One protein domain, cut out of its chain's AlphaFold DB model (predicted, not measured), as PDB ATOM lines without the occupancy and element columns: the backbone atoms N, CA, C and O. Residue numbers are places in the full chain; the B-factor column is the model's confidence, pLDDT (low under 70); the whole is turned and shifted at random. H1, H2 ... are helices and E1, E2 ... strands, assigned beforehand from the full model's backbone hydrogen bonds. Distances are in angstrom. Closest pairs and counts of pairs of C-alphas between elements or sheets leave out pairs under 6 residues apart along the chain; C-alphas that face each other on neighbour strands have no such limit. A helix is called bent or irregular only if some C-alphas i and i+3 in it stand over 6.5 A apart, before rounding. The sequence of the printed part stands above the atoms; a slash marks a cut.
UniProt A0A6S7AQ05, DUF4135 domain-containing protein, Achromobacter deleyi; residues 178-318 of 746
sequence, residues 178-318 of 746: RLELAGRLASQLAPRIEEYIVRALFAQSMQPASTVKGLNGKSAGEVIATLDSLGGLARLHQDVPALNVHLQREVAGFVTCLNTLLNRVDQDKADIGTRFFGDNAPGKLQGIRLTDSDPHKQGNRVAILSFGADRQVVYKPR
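AT A GLANCE: This is residues 178 to 318 of the 746 residues of the protein "DUF4135 domain-containing protein" of Achromobacter deleyi (UniProt A0A6S7AQ05). A small sheet of three strands sits toward one end of a long rod, with the long arm H4a of a bent helix crossing over one face. The other bent helix, H1, runs along the rod from the E1 edge of the sheet to a small helical head of H2 and H3, where its second arm, H1b, packs beside the start of H4a. At the sheet's end of the rod, the short arm H4b turns sharply from H4a. The printed part has 141 residues, with four named helices followed by three strands, and is mostly helix; the sheet, in the order E1 E2 E3, is antiparallel. The whole is loose, with a radius of gyration of the C-alphas of 20.0 A and spans of 63 by 28 by 22 A.

IN THESE COORDINATES: Find C-alpha 287 at (23.655, -0.205, -15.723), where E1 begins and runs to residue 290. E2 covers residues 303 to 306, and E3, residues 312 to 316, runs 13.2 A to C-alpha 316 at (10.941, -8.514, -11.264). By its hydrogen bonds H4 was assigned as one helix, residues 242 to 277, but it is bent: C-alphas 267 and 270 are 7.9 A apart. Its arm H4a, residues 242 to 267, starts at (8.610, -15.566, -41.081) and runs 37.8 A; H4b is residues 270 to 277. H1, residues 181 to 206, was likewise assigned as one helix but is bent, with C-alphas 188 and 191 6.6 A apart; its arms are H1a, residues 181 to 188, and H1b, residues 191 to 206, 22.3 A long. H2 is residues 220 to 229 and H3 residues 232 to 239.

HOW THE PARTS SIT: Begin at the meander E1 E2 E3, each strand the antiparallel neighbour of the one before. In the hairpin E1 and E2, N 289 and O 304 are 2.9 A apart; in the hairpin E2 and E3, N 315 and O 303 are 2.7 A apart, both within hydrogen-bond range. H4a is on one face, two layers of helix and sheet, at a height over the sheet of 10.3 A; it lies over E2, slantwise to the strands at 46 degrees to E2 on the local plane, which is fitted to only just enough C-alphas, 6. H1a and H4b each only graze the sheet. The arms of H4 are about perpendicular, 88 degrees. H1b touches H4a, closest at the C-alphas of Ala 200 and Leu 243, 6.0 A, with a shallow tilt of 10 degrees, opposite ways; H4a touches H1b with residues 242 to 250 alone. With residues 200 to 204 alone H1b also touches H3, closest at the C-alphas of Gln 204 and Asp 239, 6.5 A. H2 and H3 touch only at the corner, closest at the C-alphas of Leu 227 and Arg 235, 7.3 A. Each O i to N i+4 pair is within range in H1a, H2, H3, H4a and H4b, and 11 of 12 in H1b.

THE WHOLE: Look for the farthest C-alphas at Ala 209 and Gly 278, 63.9 A apart. The printed part has no cut. The links H1 to H2 and E1 to E2 are long. The mean pLDDT of the printed part is 94.2, and no printed residue is under 70.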
ATOM      1  N   ARG A 178      29.259   8.813 -19.958       90.06
ATOM      2  CA  ARG A 178      29.222   8.840 -21.422       90.06
ATOM      3  C   ARG A 178      27.907   8.323 -22.007       90.06
ATOM      4  O   ARG A 178      27.906   7.879 -23.142       90.06
ATOM      5  N   LEU A 179      26.786   8.332 -21.287       94.56
ATOM      6  CA  LEU A 179      25.487   7.890 -21.835       94.56
ATOM      7  C   LEU A 179      25.550   6.526 -22.582       94.56
ATOM      8  O   LEU A 179      25.169   6.405 -23.748       94.56
ATOM      9  N   GLU A 180      26.153   5.517 -21.952       93.62
ATOM     10  CA  GLU A 180      26.509   4.227 -22.559       93.62
ATOM     11  C   GLU A 180      25.391   3.177 -22.500       93.62
ATOM     12  O   GLU A 180      25.517   2.120 -23.122       93.62
ATOM     13  N   LEU A 181      24.297   3.413 -21.763       96.38
ATOM     14  CA  LEU A 181      23.262   2.394 -21.555       96.38
ATOM     15  C   LEU A 181      22.628   1.939 -22.866       96.38
ATOM     16  O   LEU A 181      22.354   0.751 -23.020       96.38
ATOM     17  N   ALA A 182      22.432   2.854 -23.818       96.25
ATOM     18  CA  ALA A 182      21.886   2.512 -25.127       96.25
ATOM     19  C   ALA A 182      22.786   1.517 -25.879       96.25
ATOM     20  O   ALA A 182      22.280   0.529 -26.403       96.25
ATOM     21  N   GLY A 183      24.108   1.727 -25.870       94.38
ATOM     22  CA  GLY A 183      25.072   0.817 -26.501       94.38
ATOM     23  C   GLY A 183      25.125  -0.538 -25.797       94.38
ATOM     24  O   GLY A 183      25.023  -1.577 -26.441       94.38
ATOM     25  N   ARG A 184      25.159  -0.546 -24.459       95.69
ATOM     26  CA  ARG A 184      25.167  -1.790 -23.664       95.69
ATOM     27  C   ARG A 184      23.889  -2.617 -23.837       95.69
ATOM     28  O   ARG A 184      23.938  -3.845 -23.814       95.69
ATOM     29  N   LEU A 185      22.735  -1.965 -23.985       96.75
ATOM     30  CA  LEU A 185      21.469  -2.642 -24.281       96.75
ATOM     31  C   LEU A 185      21.395  -3.101 -25.738       96.75
ATOM     32  O   LEU A 185      20.829  -4.161 -26.003       96.75
ATOM     33  N   ALA A 186      21.991  -2.348 -26.668       96.38
ATOM     34  CA  ALA A 186      22.132  -2.775 -28.053       96.38
ATOM     35  C   ALA A 186      22.917  -4.091 -28.141       96.38
ATOM     36  O   ALA A 186      22.450  -5.038 -28.771       96.38
ATOM     37  N   SER A 187      24.029  -4.192 -27.407       95.94
ATOM     38  CA  SER A 187      24.841  -5.411 -27.308       95.94
ATOM     39  C   SER A 187      24.101  -6.594 -26.684       95.94
ATOM     40  O   SER A 187      24.341  -7.730 -27.066       95.94
ATOM     41  N   GLN A 188      23.153  -6.351 -25.774       95.75
ATOM     42  CA  GLN A 188      22.288  -7.409 -25.227       95.75
ATOM     43  C   GLN A 188      21.159  -7.823 -26.189       95.75
ATOM     44  O   GLN A 188      20.695  -8.961 -26.167       95.75
ATOM     45  N   LEU A 189      20.661  -6.911 -27.027       95.88
ATOM     46  CA  LEU A 189      19.625  -7.214 -28.021       95.88
ATOM     47  C   LEU A 189      20.198  -7.882 -29.280       95.88
ATOM     48  O   LEU A 189      19.511  -8.702 -29.887       95.88
ATOM     49  N   ALA A 190      21.438  -7.577 -29.666       96.31
ATOM     50  CA  ALA A 190      22.031  -8.080 -30.901       96.31
ATOM     51  C   ALA A 190      22.052  -9.626 -31.008       96.31
ATOM     52  O   ALA A 190      21.591 -10.119 -32.038       96.31
ATOM     53  N   PRO A 191      22.448 -10.408 -29.977       94.00
ATOM     54  CA  PRO A 191      22.371 -11.875 -30.018       94.00
ATOM     55  C   PRO A 191      20.938 -12.424 -30.126       94.00
ATOM     56  O   PRO A 191      20.703 -13.453 -30.754       94.00
ATOM     57  N   ARG A 192      19.943 -11.723 -29.564       93.69
ATOM     58  CA  ARG A 192      18.527 -12.123 -29.681       93.69
ATOM     59  C   ARG A 192      17.994 -11.899 -31.096       93.69
ATOM     60  O   ARG A 192      17.255 -12.724 -31.620       93.69
ATOM     61  N   ILE A 193      18.407 -10.811 -31.750       95.94
ATOM     62  CA  ILE A 193      18.117 -10.572 -33.173       95.94
ATOM     63  C   ILE A 193      18.839 -11.606 -34.051       95.94
ATOM     64  O   ILE A 193      18.248 -12.135 -34.996       95.94
ATOM     65  N   GLU A 194      20.102 -11.902 -33.735       95.06
ATOM     66  CA  GLU A 194      20.894 -12.919 -34.425       95.06
ATOM     67  C   GLU A 194      20.199 -14.281 -34.414       95.06
ATOM     68  O   GLU A 194      20.151 -14.919 -35.463       95.06
ATOM     69  N   GLU A 195      19.602 -14.696 -33.290       93.69
ATOM     70  CA  GLU A 195      18.871 -15.966 -33.179       93.69
ATOM     71  C   GLU A 195      17.877 -16.155 -34.340       93.69
ATOM     72  O   GLU A 195      17.863 -17.194 -35.004       93.69
ATOM     73  N   TYR A 196      17.080 -15.129 -34.646       95.62
ATOM     74  CA  TYR A 196      16.077 -15.184 -35.711       95.62
ATOM     75  C   TYR A 196      16.685 -15.139 -37.114       95.62
ATOM     76  O   TYR A 196      16.178 -15.797 -38.027       95.62
ATOM     77  N   ILE A 197      17.791 -14.413 -37.294       95.25
ATOM     78  CA  ILE A 197      18.531 -14.392 -38.563       95.25
ATOM     79  C   ILE A 197      19.152 -15.765 -38.826       95.25
ATOM     80  O   ILE A 197      19.017 -16.295 -39.928       95.25
ATOM     81  N   VAL A 198      19.772 -16.383 -37.820       94.69
ATOM     82  CA  VAL A 198      20.372 -17.716 -37.935       94.69
ATOM     83  C   VAL A 198      19.300 -18.775 -38.188       94.69
ATOM     84  O   VAL A 198      19.493 -19.625 -39.056       94.69
ATOM     85  N   ARG A 199      18.135 -18.693 -37.530       95.06
ATOM     86  CA  ARG A 199      16.977 -19.552 -37.840       95.06
ATOM     87  C   ARG A 199      16.513 -19.397 -39.285       95.06
ATOM     88  O   ARG A 199      16.263 -20.405 -39.943       95.06
ATOM     89  N   ALA A 200      16.441 -18.169 -39.801       95.50
ATOM     90  CA  ALA A 200      16.062 -17.932 -41.190       95.50
ATOM     91  C   ALA A 200      17.097 -18.491 -42.173       95.50
ATOM     92  O   ALA A 200      16.725 -19.180 -43.121       95.50
ATOM     93  N   LEU A 201      18.391 -18.270 -41.928       95.06
ATOM     94  CA  LEU A 201      19.465 -18.853 -42.738       95.06
ATOM     95  C   LEU A 201      19.427 -20.385 -42.690       95.06
ATOM     96  O   LEU A 201      19.604 -21.045 -43.716       95.06
ATOM     97  N   PHE A 202      19.161 -20.966 -41.519       94.69
ATOM     98  CA  PHE A 202      19.038 -22.410 -41.353       94.69
ATOM     99  C   PHE A 202      17.852 -22.949 -42.154       94.69
ATOM    100  O   PHE A 202      18.037 -23.859 -42.962       94.69
ATOM    101  N   ALA A 203      16.669 -22.349 -41.999       94.31
ATOM    102  CA  ALA A 203      15.461 -22.726 -42.728       94.31
ATOM    103  C   ALA A 203      15.656 -22.608 -44.244       94.31
ATOM    104  O   ALA A 203      15.399 -23.570 -44.969       94.31
ATOM    105  N   GLN A 204      16.210 -21.485 -44.721       94.06
ATOM    106  CA  GLN A 204      16.580 -21.305 -46.125       94.06
ATOM    107  C   GLN A 204      17.519 -22.430 -46.574       94.06
ATOM    108  O   GLN A 204      17.260 -23.058 -47.596       94.06
ATOM    109  N   SER A 205      18.549 -22.767 -45.788       93.44
ATOM    110  CA  SER A 205      19.528 -23.801 -46.152       93.44
ATOM    111  C   SER A 205      18.940 -25.212 -46.311       93.44
ATOM    112  O   SER A 205      19.519 -26.055 -47.008       93.44
ATOM    113  N   MET A 206      17.786 -25.466 -45.684       91.88
ATOM    114  CA  MET A 206      17.065 -26.737 -45.756       91.88
ATOM    115  C   MET A 206      16.089 -26.804 -46.934       91.88
ATOM    116  O   MET A 206      15.669 -27.897 -47.322       91.88
ATOM    117  N   GLN A 207      15.764 -25.676 -47.572       90.38
ATOM    118  CA  GLN A 207      14.855 -25.668 -48.714       90.38
ATOM    119  C   GLN A 207      15.453 -26.418 -49.918       90.38
ATOM    120  O   GLN A 207      16.646 -26.267 -50.220       90.38
ATOM    121  N   PRO A 208      14.645 -27.173 -50.694       87.81
ATOM    122  CA  PRO A 208      15.117 -27.894 -51.878       87.81
ATOM    123  C   PRO A 208      15.829 -27.002 -52.901       87.81
ATOM    124  O   PRO A 208      16.841 -27.423 -53.461       87.81
ATOM    125  N   ALA A 209      15.367 -25.764 -53.078       85.25
ATOM    126  CA  ALA A 209      15.911 -24.801 -54.034       85.25
ATOM    127  C   ALA A 209      17.142 -24.017 -53.532       85.25
ATOM    128  O   ALA A 209      17.719 -23.252 -54.302       85.25
ATOM    129  N   SER A 210      17.552 -24.190 -52.269       87.56
ATOM    130  CA  SER A 210      18.677 -23.441 -51.704       87.56
ATOM    131  C   SER A 210      20.011 -23.781 -52.365       87.56
ATOM    132  O   SER A 210      20.343 -24.956 -52.555       87.56
ATOM    133  N   THR A 211      20.801 -22.746 -52.648       84.38
ATOM    134  CA  THR A 211      22.192 -22.853 -53.111       84.38
ATOM    135  C   THR A 211      23.147 -23.245 -51.980       84.38
ATOM    136  O   THR A 211      24.140 -23.929 -52.226       84.38
ATOM    137  N   VAL A 212      22.832 -22.879 -50.733       87.06
ATOM    138  CA  VAL A 212      23.582 -23.267 -49.530       87.06
ATOM    139  C   VAL A 212      22.856 -24.429 -48.855       87.06
ATOM    140  O   VAL A 212      21.764 -24.251 -48.329       87.06
ATOM    141  N   LYS A 213      23.447 -25.629 -48.861       89.56
ATOM    142  CA  LYS A 213      22.862 -26.825 -48.224       89.56
ATOM    143  C   LYS A 213      23.446 -27.084 -46.843       89.56
ATOM    144  O   LYS A 213      24.645 -27.361 -46.748       89.56
ATOM    145  N   GLY A 214      22.586 -27.028 -45.822       90.56
ATOM    146  CA  GLY A 214      22.956 -27.127 -44.407       90.56
ATOM    147  C   GLY A 214      23.872 -25.988 -43.952       90.56
ATOM    148  O   GLY A 214      24.502 -25.339 -44.779       90.56
ATOM    149  N   LEU A 215      23.972 -25.736 -42.647       92.81
ATOM    150  CA  LEU A 215      24.868 -24.692 -42.126       92.81
ATOM    151  C   LEU A 215      26.083 -25.231 -41.374       92.81
ATOM    152  O   LEU A 215      27.112 -24.571 -41.390       92.81
ATOM    153  N   ASN A 216      26.003 -26.424 -40.776       93.44
ATOM    154  CA  ASN A 216      27.059 -26.941 -39.903       93.44
ATOM    155  C   ASN A 216      28.458 -26.854 -40.544       93.44
ATOM    156  O   ASN A 216      28.701 -27.381 -41.634       93.44
ATOM    157  N   GLY A 217      29.364 -26.169 -39.853       91.56
ATOM    158  CA  GLY A 217      30.745 -25.960 -40.241       91.56
ATOM    159  C   GLY A 217      30.952 -24.980 -41.393       91.56
ATOM    160  O   GLY A 217      32.097 -24.836 -41.799       91.56
ATOM    161  N   LYS A 218      29.931 -24.316 -41.951       93.12
ATOM    162  CA  LYS A 218      30.102 -23.323 -43.034       93.12
ATOM    163  C   LYS A 218      30.573 -21.974 -42.499       93.12
ATOM    164  O   LYS A 218      30.226 -21.599 -41.383       93.12
ATOM    165  N   SER A 219      31.332 -21.236 -43.311       93.12
ATOM    166  CA  SER A 219      31.723 -19.859 -42.994       93.12
ATOM    167  C   SER A 219      30.526 -18.917 -43.117       93.12
ATOM    168  O   SER A 219      29.850 -18.909 -44.147       93.12
ATOM    169  N   ALA A 220      30.306 -18.077 -42.105       90.56
ATOM    170  CA  ALA A 220      29.323 -17.000 -42.160       90.56
ATOM    171  C   ALA A 220      29.595 -16.064 -43.347       90.56
ATOM    172  O   ALA A 220      28.671 -15.705 -44.067       90.56
ATOM    173  N   GLY A 221      30.866 -15.752 -43.626       90.56
ATOM    174  CA  GLY A 221      31.251 -14.912 -44.765       90.56
ATOM    175  C   GLY A 221      30.831 -15.489 -46.118       90.56
ATOM    176  O   GLY A 221      30.277 -14.775 -46.946       90.56
ATOM    177  N   GLU A 222      31.033 -16.791 -46.333       90.00
ATOM    178  CA  GLU A 222      30.659 -17.459 -47.591       90.00
ATOM    179  C   GLU A 222      29.137 -17.528 -47.767       90.00
ATOM    180  O   GLU A 222      28.623 -17.324 -48.870       90.00
ATOM    181  N   VAL A 223      28.410 -17.798 -46.676       91.69
ATOM    182  CA  VAL A 223      26.942 -17.842 -46.675       91.69
ATOM    183  C   VAL A 223      26.368 -16.465 -47.000       91.69
ATOM    184  O   VAL A 223      25.506 -16.362 -47.872       91.69
ATOM    185  N   ILE A 224      26.882 -15.408 -46.368       92.38
ATOM    186  CA  ILE A 224      26.430 -14.033 -46.600       92.38
ATOM    187  C   ILE A 224      26.795 -13.550 -48.004       92.38
ATOM    188  O   ILE A 224      25.919 -13.058 -48.704       92.38
ATOM    189  N   ALA A 225      28.017 -13.795 -48.485       90.06
ATOM    190  CA  ALA A 225      28.396 -13.451 -49.858       90.06
ATOM    191  C   ALA A 225      27.511 -14.160 -50.902       90.06
ATOM    192  O   ALA A 225      27.124 -13.570 -51.916       90.06
ATOM    193  N   THR A 226      27.143 -15.419 -50.640       91.69
ATOM    194  CA  THR A 226      26.197 -16.156 -51.489       91.69
ATOM    195  C   THR A 226      24.815 -15.508 -51.448       91.69
ATOM    196  O   THR A 226      24.220 -15.290 -52.504       91.69
ATOM    197  N   LEU A 227      24.310 -15.162 -50.260       91.56
ATOM    198  CA  LEU A 227      23.020 -14.493 -50.103       91.56
ATOM    199  C   LEU A 227      22.998 -13.142 -50.832       91.56
ATOM    200  O   LEU A 227      22.065 -12.878 -51.588       91.56
ATOM    201  N   ASP A 228      24.040 -12.326 -50.676       90.81
ATOM    202  CA  ASP A 228      24.186 -11.029 -51.340       90.81
ATOM    203  C   ASP A 228      24.161 -11.165 -52.864       90.81
ATOM    204  O   ASP A 228      23.439 -10.426 -53.536       90.81
ATOM    205  N   SER A 229      24.835 -12.183 -53.414       92.06
ATOM    206  CA  SER A 229      24.794 -12.476 -54.857       92.06
ATOM    207  C   SER A 229      23.388 -12.818 -55.382       92.06
ATOM    208  O   SER A 229      23.121 -12.686 -56.577       92.06
ATOM    209  N   LEU A 230      22.477 -13.228 -54.493       89.94
ATOM    210  CA  LEU A 230      21.096 -13.612 -54.794       89.94
ATOM    211  C   LEU A 230      20.064 -12.530 -54.430       89.94
ATOM    212  O   LEU A 230      18.868 -12.760 -54.630       89.94
ATOM    213  N   GLY A 231      20.504 -11.373 -53.922       88.12
ATOM    214  CA  GLY A 231      19.644 -10.257 -53.513       88.12
ATOM    215  C   GLY A 231      19.669  -9.923 -52.014       88.12
ATOM    216  O   GLY A 231      18.829  -9.145 -51.561       88.12
ATOM    217  N   GLY A 232      20.599 -10.495 -51.244       88.81
ATOM    218  CA  GLY A 232      20.868 -10.125 -49.853       88.81
ATOM    219  C   GLY A 232      19.692 -10.376 -48.908       88.81
ATOM    220  O   GLY A 232      18.910 -11.316 -49.073       88.81
ATOM    221  N   LEU A 233      19.524  -9.492 -47.923       88.25
ATOM    222  CA  LEU A 233      18.426  -9.547 -46.949       88.25
ATOM    223  C   LEU A 233      17.036  -9.570 -47.611       88.25
ATOM    224  O   LEU A 233      16.143 -10.282 -47.152       88.25
ATOM    225  N   ALA A 234      16.850  -8.839 -48.716       89.69
ATOM    226  CA  ALA A 234      15.583  -8.833 -49.445       89.69
ATOM    227  C   ALA A 234      15.241 -10.226 -49.989       89.69
ATOM    228  O   ALA A 234      14.081 -10.638 -49.945       89.69
ATOM    229  N   ARG A 235      16.252 -10.973 -50.449       90.00
ATOM    230  CA  ARG A 235      16.074 -12.364 -50.863       90.00
ATOM    231  C   ARG A 235      15.742 -13.271 -49.681       90.00
ATOM    232  O   ARG A 235      14.828 -14.081 -49.791       90.00
ATOM    233  N   LEU A 236      16.423 -13.108 -48.546       91.88
ATOM    234  CA  LEU A 236      16.135 -13.899 -47.347       91.88
ATOM    235  C   LEU A 236      14.690 -13.698 -46.860       91.88
ATOM    236  O   LEU A 236      14.022 -14.671 -46.528       91.88
ATOM    237  N   HIS A 237      14.172 -12.466 -46.889       91.88
ATOM    238  CA  HIS A 237      12.769 -12.188 -46.560       91.88
ATOM    239  C   HIS A 237      11.770 -12.829 -47.531       91.88
ATOM    240  O   HIS A 237      10.675 -13.201 -47.117       91.88
ATOM    241  N   GLN A 238      12.125 -12.944 -48.813       90.31
ATOM    242  CA  GLN A 238      11.285 -13.619 -49.806       90.31
ATOM    243  C   GLN A 238      11.273 -15.134 -49.592       90.31
ATOM    244  O   GLN A 238      10.209 -15.745 -49.647       90.31
ATOM    245  N   ASP A 239      12.442 -15.725 -49.337       92.06
ATOM    246  CA  ASP A 239      12.582 -17.170 -49.135       92.06
ATOM    247  C   ASP A 239      12.032 -17.615 -47.770       92.06
ATOM    248  O   ASP A 239      11.566 -18.748 -47.635       92.06
ATOM    249  N   VAL A 240      12.083 -16.740 -46.761       95.56
ATOM    250  CA  VAL A 240      11.661 -17.011 -45.381       95.56
ATOM    251  C   VAL A 240      10.752 -15.878 -44.879       95.56
ATOM    252  O   VAL A 240      11.201 -14.989 -44.145       95.56
ATOM    253  N   PRO A 241       9.448 -15.902 -45.225       94.25
ATOM    254  CA  PRO A 241       8.495 -14.850 -44.852       94.25
ATOM    255  C   PRO A 241       8.395 -14.605 -43.340       94.25
ATOM    256  O   PRO A 241       8.100 -13.492 -42.903       94.25
ATOM    257  N   ALA A 242       8.669 -15.636 -42.535       96.31
ATOM    258  CA  ALA A 242       8.610 -15.566 -41.081       96.31
ATOM    259  C   ALA A 242       9.648 -14.615 -40.472       96.31
ATOM    260  O   ALA A 242       9.372 -14.025 -39.430       96.31
ATOM    261  N   LEU A 243      10.809 -14.417 -41.115       96.00
ATOM    262  CA  LEU A 243      11.907 -13.629 -40.542       96.00
ATOM    263  C   LEU A 243      11.436 -12.241 -40.093       96.00
ATOM    264  O   LEU A 243      11.678 -11.846 -38.958       96.00
ATOM    265  N   ASN A 244      10.714 -11.516 -40.952       93.62
ATOM    266  CA  ASN A 244      10.264 -10.167 -40.612       93.62
ATOM    267  C   ASN A 244       9.250 -10.162 -39.454       93.62
ATOM    268  O   ASN A 244       9.308  -9.282 -38.603       93.62
ATOM    269  N   VAL A 245       8.355 -11.154 -39.393       94.44
ATOM    270  CA  VAL A 245       7.366 -11.285 -38.307       94.44
ATOM    271  C   VAL A 245       8.069 -11.481 -36.966       94.44
ATOM    272  O   VAL A 245       7.763 -10.787 -35.998       94.44
ATOM    273  N   HIS A 246       9.047 -12.387 -36.923       95.81
ATOM    274  CA  HIS A 246       9.801 -12.681 -35.708       95.81
ATOM    275  C   HIS A 246      10.632 -11.486 -35.236       95.81
ATOM    276  O   HIS A 246      10.581 -11.135 -34.059       95.81
ATOM    277  N   LEU A 247      11.336 -10.821 -36.158       95.81
ATOM    278  CA  LEU A 247      12.117  -9.621 -35.849       95.81
ATOM    279  C   LEU A 247      11.232  -8.493 -35.305       95.81
ATOM    280  O   LEU A 247      11.564  -7.892 -34.289       95.81
ATOM    281  N   GLN A 248      10.084  -8.227 -35.936       94.81
ATOM    282  CA  GLN A 248       9.160  -7.185 -35.479       94.81
ATOM    283  C   GLN A 248       8.609  -7.464 -34.076       94.81
ATOM    284  O   GLN A 248       8.469  -6.533 -33.284       94.81
ATOM    285  N   ARG A 249       8.329  -8.730 -33.748       94.25
ATOM    286  CA  ARG A 249       7.853  -9.130 -32.415       94.25
ATOM    287  C   ARG A 249       8.927  -8.988 -31.348       94.25
ATOM    288  O   ARG A 249       8.643  -8.421 -30.298       94.25
ATOM    289  N   GLU A 250      10.158  -9.408 -31.635       95.50
ATOM    290  CA  GLU A 250      11.283  -9.224 -30.709       95.50
ATOM    291  C   GLU A 250      11.541  -7.734 -30.437       95.50
ATOM    292  O   GLU A 250      11.722  -7.325 -29.289       95.50
ATOM    293  N   VAL A 251      11.479  -6.899 -31.481       96.75
ATOM    294  CA  VAL A 251      11.575  -5.438 -31.348       96.75
ATOM    295  C   VAL A 251      10.437  -4.893 -30.483       96.75
ATOM    296  O   VAL A 251      10.697  -4.140 -29.546       96.75
ATOM    297  N   ALA A 252       9.188  -5.274 -30.760       96.69
ATOM    298  CA  ALA A 252       8.029  -4.797 -30.008       96.69
ATOM    299  C   ALA A 252       8.095  -5.193 -28.522       96.69
ATOM    300  O   ALA A 252       7.852  -4.351 -27.651       96.69
ATOM    301  N   GLY A 253       8.479  -6.439 -28.229       96.31
ATOM    302  CA  GLY A 253       8.668  -6.935 -26.866       96.31
ATOM    303  C   GLY A 253       9.795  -6.199 -26.140       96.31
ATOM    304  O   GLY A 253       9.613  -5.739 -25.014       96.31
ATOM    305  N   PHE A 254      10.938  -5.983 -26.797       97.31
ATOM    306  CA  PHE A 254      12.044  -5.214 -26.222       97.31
ATOM    307  C   PHE A 254      11.666  -3.761 -25.909       97.31
ATOM    308  O   PHE A 254      11.960  -3.266 -24.818       97.31
ATOM    309  N   VAL A 255      11.002  -3.080 -26.846       97.75
ATOM    310  CA  VAL A 255      10.558  -1.690 -26.671       97.75
ATOM    311  C   VAL A 255       9.557  -1.588 -25.519       97.75
ATOM    312  O   VAL A 255       9.689  -0.709 -24.665       97.75
ATOM    313  N   THR A 256       8.596  -2.510 -25.447       96.88
ATOM    314  CA  THR A 256       7.603  -2.554 -24.364       96.88
ATOM    315  C   THR A 256       8.253  -2.831 -23.013       96.88
ATOM    316  O   THR A 256       7.976  -2.115 -22.045       96.88
ATOM    317  N   CYS A 257       9.174  -3.797 -22.957       97.44
ATOM    318  CA  CYS A 257       9.948  -4.123 -21.764       97.44
ATOM    319  C   CYS A 257      10.703  -2.904 -21.229       97.44
ATOM    320  O   CYS A 257      10.591  -2.573 -20.048       97.44
ATOM    321  N   LEU A 258      11.464  -2.214 -22.084       98.06
ATOM    322  CA  LEU A 258      12.254  -1.063 -21.655       98.06
ATOM    323  C   LEU A 258      11.384   0.122 -21.251       98.06
ATOM    324  O   LEU A 258      11.643   0.725 -20.214       98.06
ATOM    325  N   ASN A 259      10.336   0.440 -22.011       97.44
ATOM    326  CA  ASN A 259       9.441   1.537 -21.648       97.44
ATOM    327  C   ASN A 259       8.752   1.275 -20.302       97.44
ATOM    328  O   ASN A 259       8.701   2.169 -19.456       97.44
ATOM    329  N   THR A 260       8.284   0.044 -20.075       97.38
ATOM    330  CA  THR A 260       7.677  -0.365 -18.800       97.38
ATOM    331  C   THR A 260       8.686  -0.278 -17.656       97.38
ATOM    332  O   THR A 260       8.398   0.327 -16.623       97.38
ATOM    333  N   LEU A 261       9.886  -0.836 -17.846       98.38
ATOM    334  CA  LEU A 261      10.960  -0.824 -16.854       98.38
ATOM    335  C   LEU A 261      11.369   0.601 -16.473       98.38
ATOM    336  O   LEU A 261      11.386   0.937 -15.291       98.38
ATOM    337  N   LEU A 262      11.693   1.444 -17.456       98.38
ATOM    338  CA  LEU A 262      12.174   2.806 -17.218       98.38
ATOM    339  C   LEU A 262      11.103   3.668 -16.546       98.38
ATOM    340  O   LEU A 262      11.424   4.431 -15.638       98.38
ATOM    341  N   ASN A 263       9.836   3.511 -16.938       97.75
ATOM    342  CA  ASN A 263       8.722   4.219 -16.315       97.75
ATOM    343  C   ASN A 263       8.550   3.845 -14.833       97.75
ATOM    344  O   ASN A 263       8.382   4.736 -14.002       97.75
ATOM    345  N   ARG A 264       8.639   2.551 -14.499       98.19
ATOM    346  CA  ARG A 264       8.573   2.061 -13.111       98.19
ATOM    347  C   ARG A 264       9.766   2.528 -12.287       98.19
ATOM    348  O   ARG A 264       9.597   3.046 -11.191       98.19
ATOM    349  N   VAL A 265      10.975   2.421 -12.844       98.12
ATOM    350  CA  VAL A 265      12.196   2.875 -12.165       98.12
ATOM    351  C   VAL A 265      12.149   4.368 -11.869       98.12
ATOM    352  O   VAL A 265      12.540   4.761 -10.775       98.12
ATOM    353  N   ASP A 266      11.673   5.197 -12.800       96.75
ATOM    354  CA  ASP A 266      11.539   6.638 -12.571       96.75
ATOM    355  C   ASP A 266      10.551   6.951 -11.432       96.75
ATOM    356  O   ASP A 266      10.863   7.751 -10.550       96.75
ATOM    357  N   GLN A 267       9.413   6.248 -11.391       97.31
ATOM    358  CA  GLN A 267       8.402   6.391 -10.334       97.31
ATOM    359  C   GLN A 267       8.906   5.943  -8.957       97.31
ATOM    360  O   GLN A 267       8.633   6.603  -7.954       97.31
ATOM    361  N   ASP A 268       9.661   4.846  -8.906       98.12
ATOM    362  CA  ASP A 268       9.994   4.163  -7.651       98.12
ATOM    363  C   ASP A 268      11.395   4.488  -7.125       98.12
ATOM    364  O   ASP A 268      11.798   4.029  -6.055       98.12
ATOM    365  N   LYS A 269      12.153   5.312  -7.848       96.56
ATOM    366  CA  LYS A 269      13.560   5.620  -7.581       96.56
ATOM    367  C   LYS A 269      13.865   5.989  -6.125       96.56
ATOM    368  O   LYS A 269      14.838   5.495  -5.561       96.56
ATOM    369  N   ALA A 270      13.062   6.856  -5.511       97.00
ATOM    370  CA  ALA A 270      13.288   7.285  -4.127       97.00
ATOM    371  C   ALA A 270      13.079   6.140  -3.116       97.00
ATOM    372  O   ALA A 270      13.841   6.007  -2.151       97.00
ATOM    373  N   ASP A 271      12.089   5.285  -3.370       97.81
ATOM    374  CA  ASP A 271      11.766   4.133  -2.527       97.81
ATOM    375  C   ASP A 271      12.815   3.026  -2.686       97.81
ATOM    376  O   ASP A 271      13.250   2.446  -1.689       97.81
ATOM    377  N   ILE A 272      13.308   2.802  -3.913       98.06
ATOM    378  CA  ILE A 272      14.455   1.921  -4.191       98.06
ATOM    379  C   ILE A 272      15.660   2.374  -3.366       98.06
ATOM    380  O   ILE A 272      16.257   1.576  -2.640       98.06
ATOM    381  N   GLY A 273      16.006   3.662  -3.436       96.94
ATOM    382  CA  GLY A 273      17.117   4.195  -2.660       96.94
ATOM    383  C   GLY A 273      16.954   3.921  -1.166       96.94
ATOM    384  O   GLY A 273      17.851   3.361  -0.527       96.94
ATOM    385  N   THR A 274      15.792   4.285  -0.623       96.56
ATOM    386  CA  THR A 274      15.523   4.194   0.814       96.56
ATOM    387  C   THR A 274      15.596   2.744   1.283       96.56
ATOM    388  O   THR A 274      16.214   2.449   2.306       96.56
ATOM    389  N   ARG A 275      15.010   1.823   0.511       96.50
ATOM    390  CA  ARG A 275      14.931   0.408   0.871       96.50
ATOM    391  C   ARG A 275      16.274  -0.309   0.760       96.50
ATOM    392  O   ARG A 275      16.601  -1.107   1.643       96.50
ATOM    393  N   PHE A 276      17.043  -0.048  -0.297       96.69
ATOM    394  CA  PHE A 276      18.223  -0.851  -0.640       96.69
ATOM    395  C   PHE A 276      19.557  -0.181  -0.305       96.69
ATOM    396  O   PHE A 276      20.514  -0.880   0.031       96.69
ATOM    397  N   PHE A 277      19.631   1.149  -0.318       95.06
ATOM    398  CA  PHE A 277      20.898   1.878  -0.196       95.06
ATOM    399  C   PHE A 277      20.970   2.802   1.027       95.06
ATOM    400  O   PHE A 277      22.048   3.289   1.348       95.06
ATOM    401  N   GLY A 278      19.852   3.017   1.728       92.81
ATOM    402  CA  GLY A 278      19.805   3.844   2.938       92.81
ATOM    403  C   GLY A 278      19.723   5.354   2.677       92.81
ATOM    404  O   GLY A 278      19.897   6.135   3.609       92.81
ATOM    405  N   ASP A 279      19.435   5.774   1.441       93.62
ATOM    406  CA  ASP A 279      19.205   7.175   1.056       93.62
ATOM    407  C   ASP A 279      18.079   7.281   0.021       93.62
ATOM    408  O   ASP A 279      17.875   6.363  -0.752       93.62
ATOM    409  N   ASN A 280      17.348   8.390  -0.058       91.19
ATOM    410  CA  ASN A 280      16.232   8.536  -1.007       91.19
ATOM    411  C   ASN A 280      16.647   9.086  -2.387       91.19
ATOM    412  O   ASN A 280      15.792   9.513  -3.167       91.19
ATOM    413  N   ALA A 281      17.946   9.119  -2.691       90.88
ATOM    414  CA  ALA A 281      18.485   9.791  -3.867       90.88
ATOM    415  C   ALA A 281      19.542   8.918  -4.559       90.88
ATOM    416  O   ALA A 281      20.714   9.299  -4.633       90.88
ATOM    417  N   PRO A 282      19.146   7.776  -5.155       91.19
ATOM    418  CA  PRO A 282      20.110   6.811  -5.667       91.19
ATOM    419  C   PRO A 282      20.880   7.243  -6.915       91.19
ATOM    420  O   PRO A 282      21.732   6.508  -7.394       91.19
ATOM    421  N   GLY A 283      20.620   8.437  -7.452       92.94
ATOM    422  CA  GLY A 283      21.202   8.872  -8.717       92.94
ATOM    423  C   GLY A 283      20.557   8.178  -9.919       92.94
ATOM    424  O   GLY A 283      19.537   7.501  -9.813       92.94
ATOM    425  N   LYS A 284      21.068   8.449 -11.116       96.06
ATOM    426  CA  LYS A 284      20.580   7.834 -12.359       96.06
ATOM    427  C   LYS A 284      21.158   6.425 -12.554       96.06
ATOM    428  O   LYS A 284      22.105   6.049 -11.864       96.06
ATOM    429  N   LEU A 285      20.587   5.665 -13.489       98.06
ATOM    430  CA  LEU A 285      21.030   4.301 -13.776       98.06
ATOM    431  C   LEU A 285      22.443   4.309 -14.368       98.06
ATOM    432  O   LEU A 285      22.724   5.019 -15.324       98.06
ATOM    433  N   GLN A 286      23.322   3.490 -13.808       97.69
ATOM    434  CA  GLN A 286      24.676   3.225 -14.296       97.69
ATOM    435  C   GLN A 286      24.756   1.917 -15.098       97.69
ATOM    436  O   GLN A 286      25.730   1.679 -15.814       97.69
ATOM    437  N   GLY A 287      23.738   1.056 -14.991       97.44
ATOM    438  CA  GLY A 287      23.655  -0.205 -15.723       97.44
ATOM    439  C   GLY A 287      22.235  -0.760 -15.766       97.44
ATOM    440  O   GLY A 287      21.494  -0.648 -14.790       97.44
ATOM    441  N   ILE A 288      21.883  -1.378 -16.894       97.94
ATOM    442  CA  ILE A 288      20.682  -2.200 -17.068       97.94
ATOM    443  C   ILE A 288      21.133  -3.497 -17.737       97.94
ATOM    444  O   ILE A 288      21.667  -3.466 -18.849       97.94
ATOM    445  N   ARG A 289      20.922  -4.626 -17.063       97.19
ATOM    446  CA  ARG A 289      21.102  -5.963 -17.633       97.19
ATOM    447  C   ARG A 289      19.752  -6.661 -17.677       97.19
ATOM    448  O   ARG A 289      19.220  -6.999 -16.623       97.19
ATOM    449  N   LEU A 290      19.203  -6.861 -18.871       96.62
ATOM    450  CA  LEU A 290      18.072  -7.765 -19.057       96.62
ATOM    451  C   LEU A 290      18.610  -9.190 -18.922       96.62
ATOM    452  O   LEU A 290      19.628  -9.529 -19.521       96.62
ATOM    453  N   THR A 291      17.989  -9.988 -18.062       94.12
ATOM    454  CA  THR A 291      18.405 -11.380 -17.860       94.12
ATOM    455  C   THR A 291      17.814 -12.285 -18.940       94.12
ATOM    456  O   THR A 291      16.896 -11.887 -19.662       94.12
ATOM    457  N   ASP A 292      18.294 -13.525 -18.996       87.81
ATOM    458  CA  ASP A 292      17.776 -14.556 -19.900       87.81
ATOM    459  C   ASP A 292      16.454 -15.175 -19.411       87.81
ATOM    460  O   ASP A 292      15.974 -16.141 -19.998       87.81
ATOM    461  N   SER A 293      15.826 -14.597 -18.372       91.19
ATOM    462  CA  SER A 293      14.488 -14.989 -17.921       91.19
ATOM    463  C   SER A 293      13.507 -14.973 -19.087       91.19
ATOM    464  O   SER A 293      13.550 -14.040 -19.903       91.19
ATOM    465  N   ASP A 294      12.585 -15.933 -19.113       92.31
ATOM    466  CA  ASP A 294      11.550 -15.987 -20.138       92.31
ATOM    467  C   ASP A 294      10.793 -14.651 -20.238       92.31
ATOM    468  O   ASP A 294      10.467 -14.031 -19.217       92.31
ATOM    469  N   PRO A 295      10.531 -14.169 -21.463       93.94
ATOM    470  CA  PRO A 295       9.706 -12.995 -21.659       93.94
ATOM    471  C   PRO A 295       8.249 -13.319 -21.306       93.94
ATOM    472  O   PRO A 295       7.723 -14.386 -21.633       93.94
ATOM    473  N   HIS A 296       7.604 -12.378 -20.626       93.69
ATOM    474  CA  HIS A 296       6.197 -12.446 -20.250       93.69
ATOM    475  C   HIS A 296       5.558 -11.068 -20.420       93.69
ATOM    476  O   HIS A 296       6.244 -10.052 -20.309       93.69
ATOM    477  N   LYS A 297       4.227 -11.000 -20.531       93.56
ATOM    478  CA  LYS A 297       3.468  -9.741 -20.424       93.56
ATOM    479  C   LYS A 297       3.988  -8.668 -21.396       93.56
ATOM    480  O   LYS A 297       4.377  -7.582 -20.958       93.56
ATOM    481  N   GLN A 298       4.003  -8.979 -22.687       92.62
ATOM    482  CA  GLN A 298       4.527  -8.157 -23.780       92.62
ATOM    483  C   GLN A 298       6.050  -7.968 -23.713       92.62
ATOM    484  O   GLN A 298       6.558  -6.850 -23.815       92.62
ATOM    485  N   GLY A 299       6.798  -9.058 -23.530       94.25
ATOM    486  CA  GLY A 299       8.260  -9.046 -23.586       94.25
ATOM    487  C   GLY A 299       8.976  -8.581 -22.316       94.25
ATOM    488  O   GLY A 299      10.203  -8.468 -22.332       94.25
ATOM    489  N   ASN A 300       8.258  -8.312 -21.218       96.38
ATOM    490  CA  ASN A 300       8.863  -7.945 -19.938       96.38
ATOM    491  C   ASN A 300       9.733  -9.085 -19.390       96.38
ATOM    492  O   ASN A 300       9.339 -10.250 -19.395       96.38
ATOM    493  N   ARG A 301      10.904  -8.722 -18.856       96.00
ATOM    494  CA  ARG A 301      11.895  -9.650 -18.292       96.00
ATOM    495  C   ARG A 301      12.398  -9.172 -16.938       96.00
ATOM    496  O   ARG A 301      12.282  -7.989 -16.598       96.00
ATOM    497  N   VAL A 302      12.986 -10.090 -16.177       97.75
ATOM    498  CA  VAL A 302      13.767  -9.741 -14.990       97.75
ATOM    499  C   VAL A 302      14.983  -8.923 -15.431       97.75
ATOM    500  O   VAL A 302      15.658  -9.269 -16.407       97.75
ATOM    501  N   ALA A 303      15.260  -7.828 -14.723       98.50
ATOM    502  CA  ALA A 303      16.357  -6.919 -15.038       98.50
ATOM    503  C   ALA A 303      17.198  -6.612 -13.796       98.50
ATOM    504  O   ALA A 303      16.656  -6.347 -12.728       98.50
ATOM    505  N   ILE A 304      18.520  -6.579 -13.934       98.25
ATOM    506  CA  ILE A 304      19.419  -6.062 -12.899       98.25
ATOM    507  C   ILE A 304      19.721  -4.602 -13.203       98.25
ATOM    508  O   ILE A 304      20.185  -4.254 -14.293       98.25
ATOM    509  N   LEU A 305      19.461  -3.757 -12.217       98.62
ATOM    510  CA  LEU A 305      19.643  -2.317 -12.277       98.62
ATOM    511  C   LEU A 305      20.825  -1.939 -11.396       98.62
ATOM    512  O   LEU A 305      20.858  -2.305 -10.223       98.62
ATOM    513  N   SER A 306      21.775  -1.190 -11.946       97.75
ATOM    514  CA  SER A 306      22.871  -0.588 -11.187       97.75
ATOM    515  C   SER A 306      22.678   0.921 -11.106       97.75
ATOM    516  O   SER A 306      22.384   1.572 -12.106       97.75
ATOM    517  N   PHE A 307      22.890   1.475  -9.918       96.75
ATOM    518  CA  PHE A 307      22.932   2.905  -9.604       96.75
ATOM    519  C   PHE A 307      24.353   3.349  -9.186       96.75
ATOM    520  O   PHE A 307      24.548   4.450  -8.673       96.75
ATOM    521  N   GLY A 308      25.356   2.485  -9.376       90.56
ATOM    522  CA  GLY A 308      26.735   2.643  -8.898       90.56
ATOM    523  C   GLY A 308      27.369   1.291  -8.552       90.56
ATOM    524  O   GLY A 308      26.664   0.282  -8.530       90.56
ATOM    525  N   ALA A 309      28.682   1.280  -8.282       76.31
ATOM    526  CA  ALA A 309      29.501   0.064  -8.152       76.31
ATOM    527  C   ALA A 309      28.957  -0.973  -7.146       76.31
ATOM    528  O   ALA A 309      28.999  -2.155  -7.444       76.31
ATOM    529  N   ASP A 310      28.321  -0.534  -6.056       85.44
ATOM    530  CA  ASP A 310      27.758  -1.426  -5.024       85.44
ATOM    531  C   ASP A 310      26.247  -1.216  -4.819       85.44
ATOM    532  O   ASP A 310      25.669  -1.551  -3.785       85.44
ATOM    533  N   ARG A 311      25.585  -0.574  -5.789       95.12
ATOM    534  CA  ARG A 311      24.182  -0.158  -5.680       95.12
ATOM    535  C   ARG A 311      23.349  -0.868  -6.726       95.12
ATOM    536  O   ARG A 311      23.007  -0.282  -7.751       95.12
ATOM    537  N   GLN A 312      23.041  -2.135  -6.471       97.56
ATOM    538  CA  GLN A 312      22.279  -2.968  -7.395       97.56
ATOM    539  C   GLN A 312      20.971  -3.477  -6.795       97.56
ATOM    540  O   GLN A 312      20.883  -3.785  -5.606       97.56
ATOM    541  N   VAL A 313      19.959  -3.581  -7.654       98.44
ATOM    542  CA  VAL A 313      18.675  -4.226  -7.360       98.44
ATOM    543  C   VAL A 313      18.227  -5.055  -8.556       98.44
ATOM    544  O   VAL A 313      18.536  -4.730  -9.703       98.44
ATOM    545  N   VAL A 314      17.475  -6.114  -8.289       98.62
ATOM    546  CA  VAL A 314      16.801  -6.926  -9.299       98.62
ATOM    547  C   VAL A 314      15.365  -6.436  -9.416       98.62
ATOM    548  O   VAL A 314      14.619  -6.450  -8.444       98.62
ATOM    549  N   TYR A 315      14.961  -5.999 -10.597       98.75
ATOM    550  CA  TYR A 315      13.574  -5.734 -10.942       98.75
ATOM    551  C   TYR A 315      12.912  -7.021 -11.443       98.75
ATOM    552  O   TYR A 315      13.396  -7.634 -12.398       98.75
ATOM    553  N   LYS A 316      11.786  -7.398 -10.833       98.12
ATOM    554  CA  LYS A 316      10.941  -8.514 -11.264       98.12
ATOM    555  C   LYS A 316       9.585  -7.975 -11.740       98.12
ATOM    556  O   LYS A 316       8.868  -7.367 -10.942       98.12
ATOM    557  N   PRO A 317       9.175  -8.204 -13.003       96.62
ATOM    558  CA  PRO A 317       7.890  -7.734 -13.535       96.62
ATOM    559  C   PRO A 317       6.696  -8.605 -13.077       96.62
ATOM    560  O   PRO A 317       5.799  -8.921 -13.864       96.62
ATOM    561  N   ARG A 318       6.684  -9.023 -11.807       95.75
ATOM    562  CA  ARG A 318       5.662  -9.874 -11.177       95.75
ATOM    563  C   ARG A 318       5.503  -9.561  -9.689       95.75
ATOM    564  O   ARG A 318       6.406  -8.984  -9.090       95.75
TER     565      ARG A 318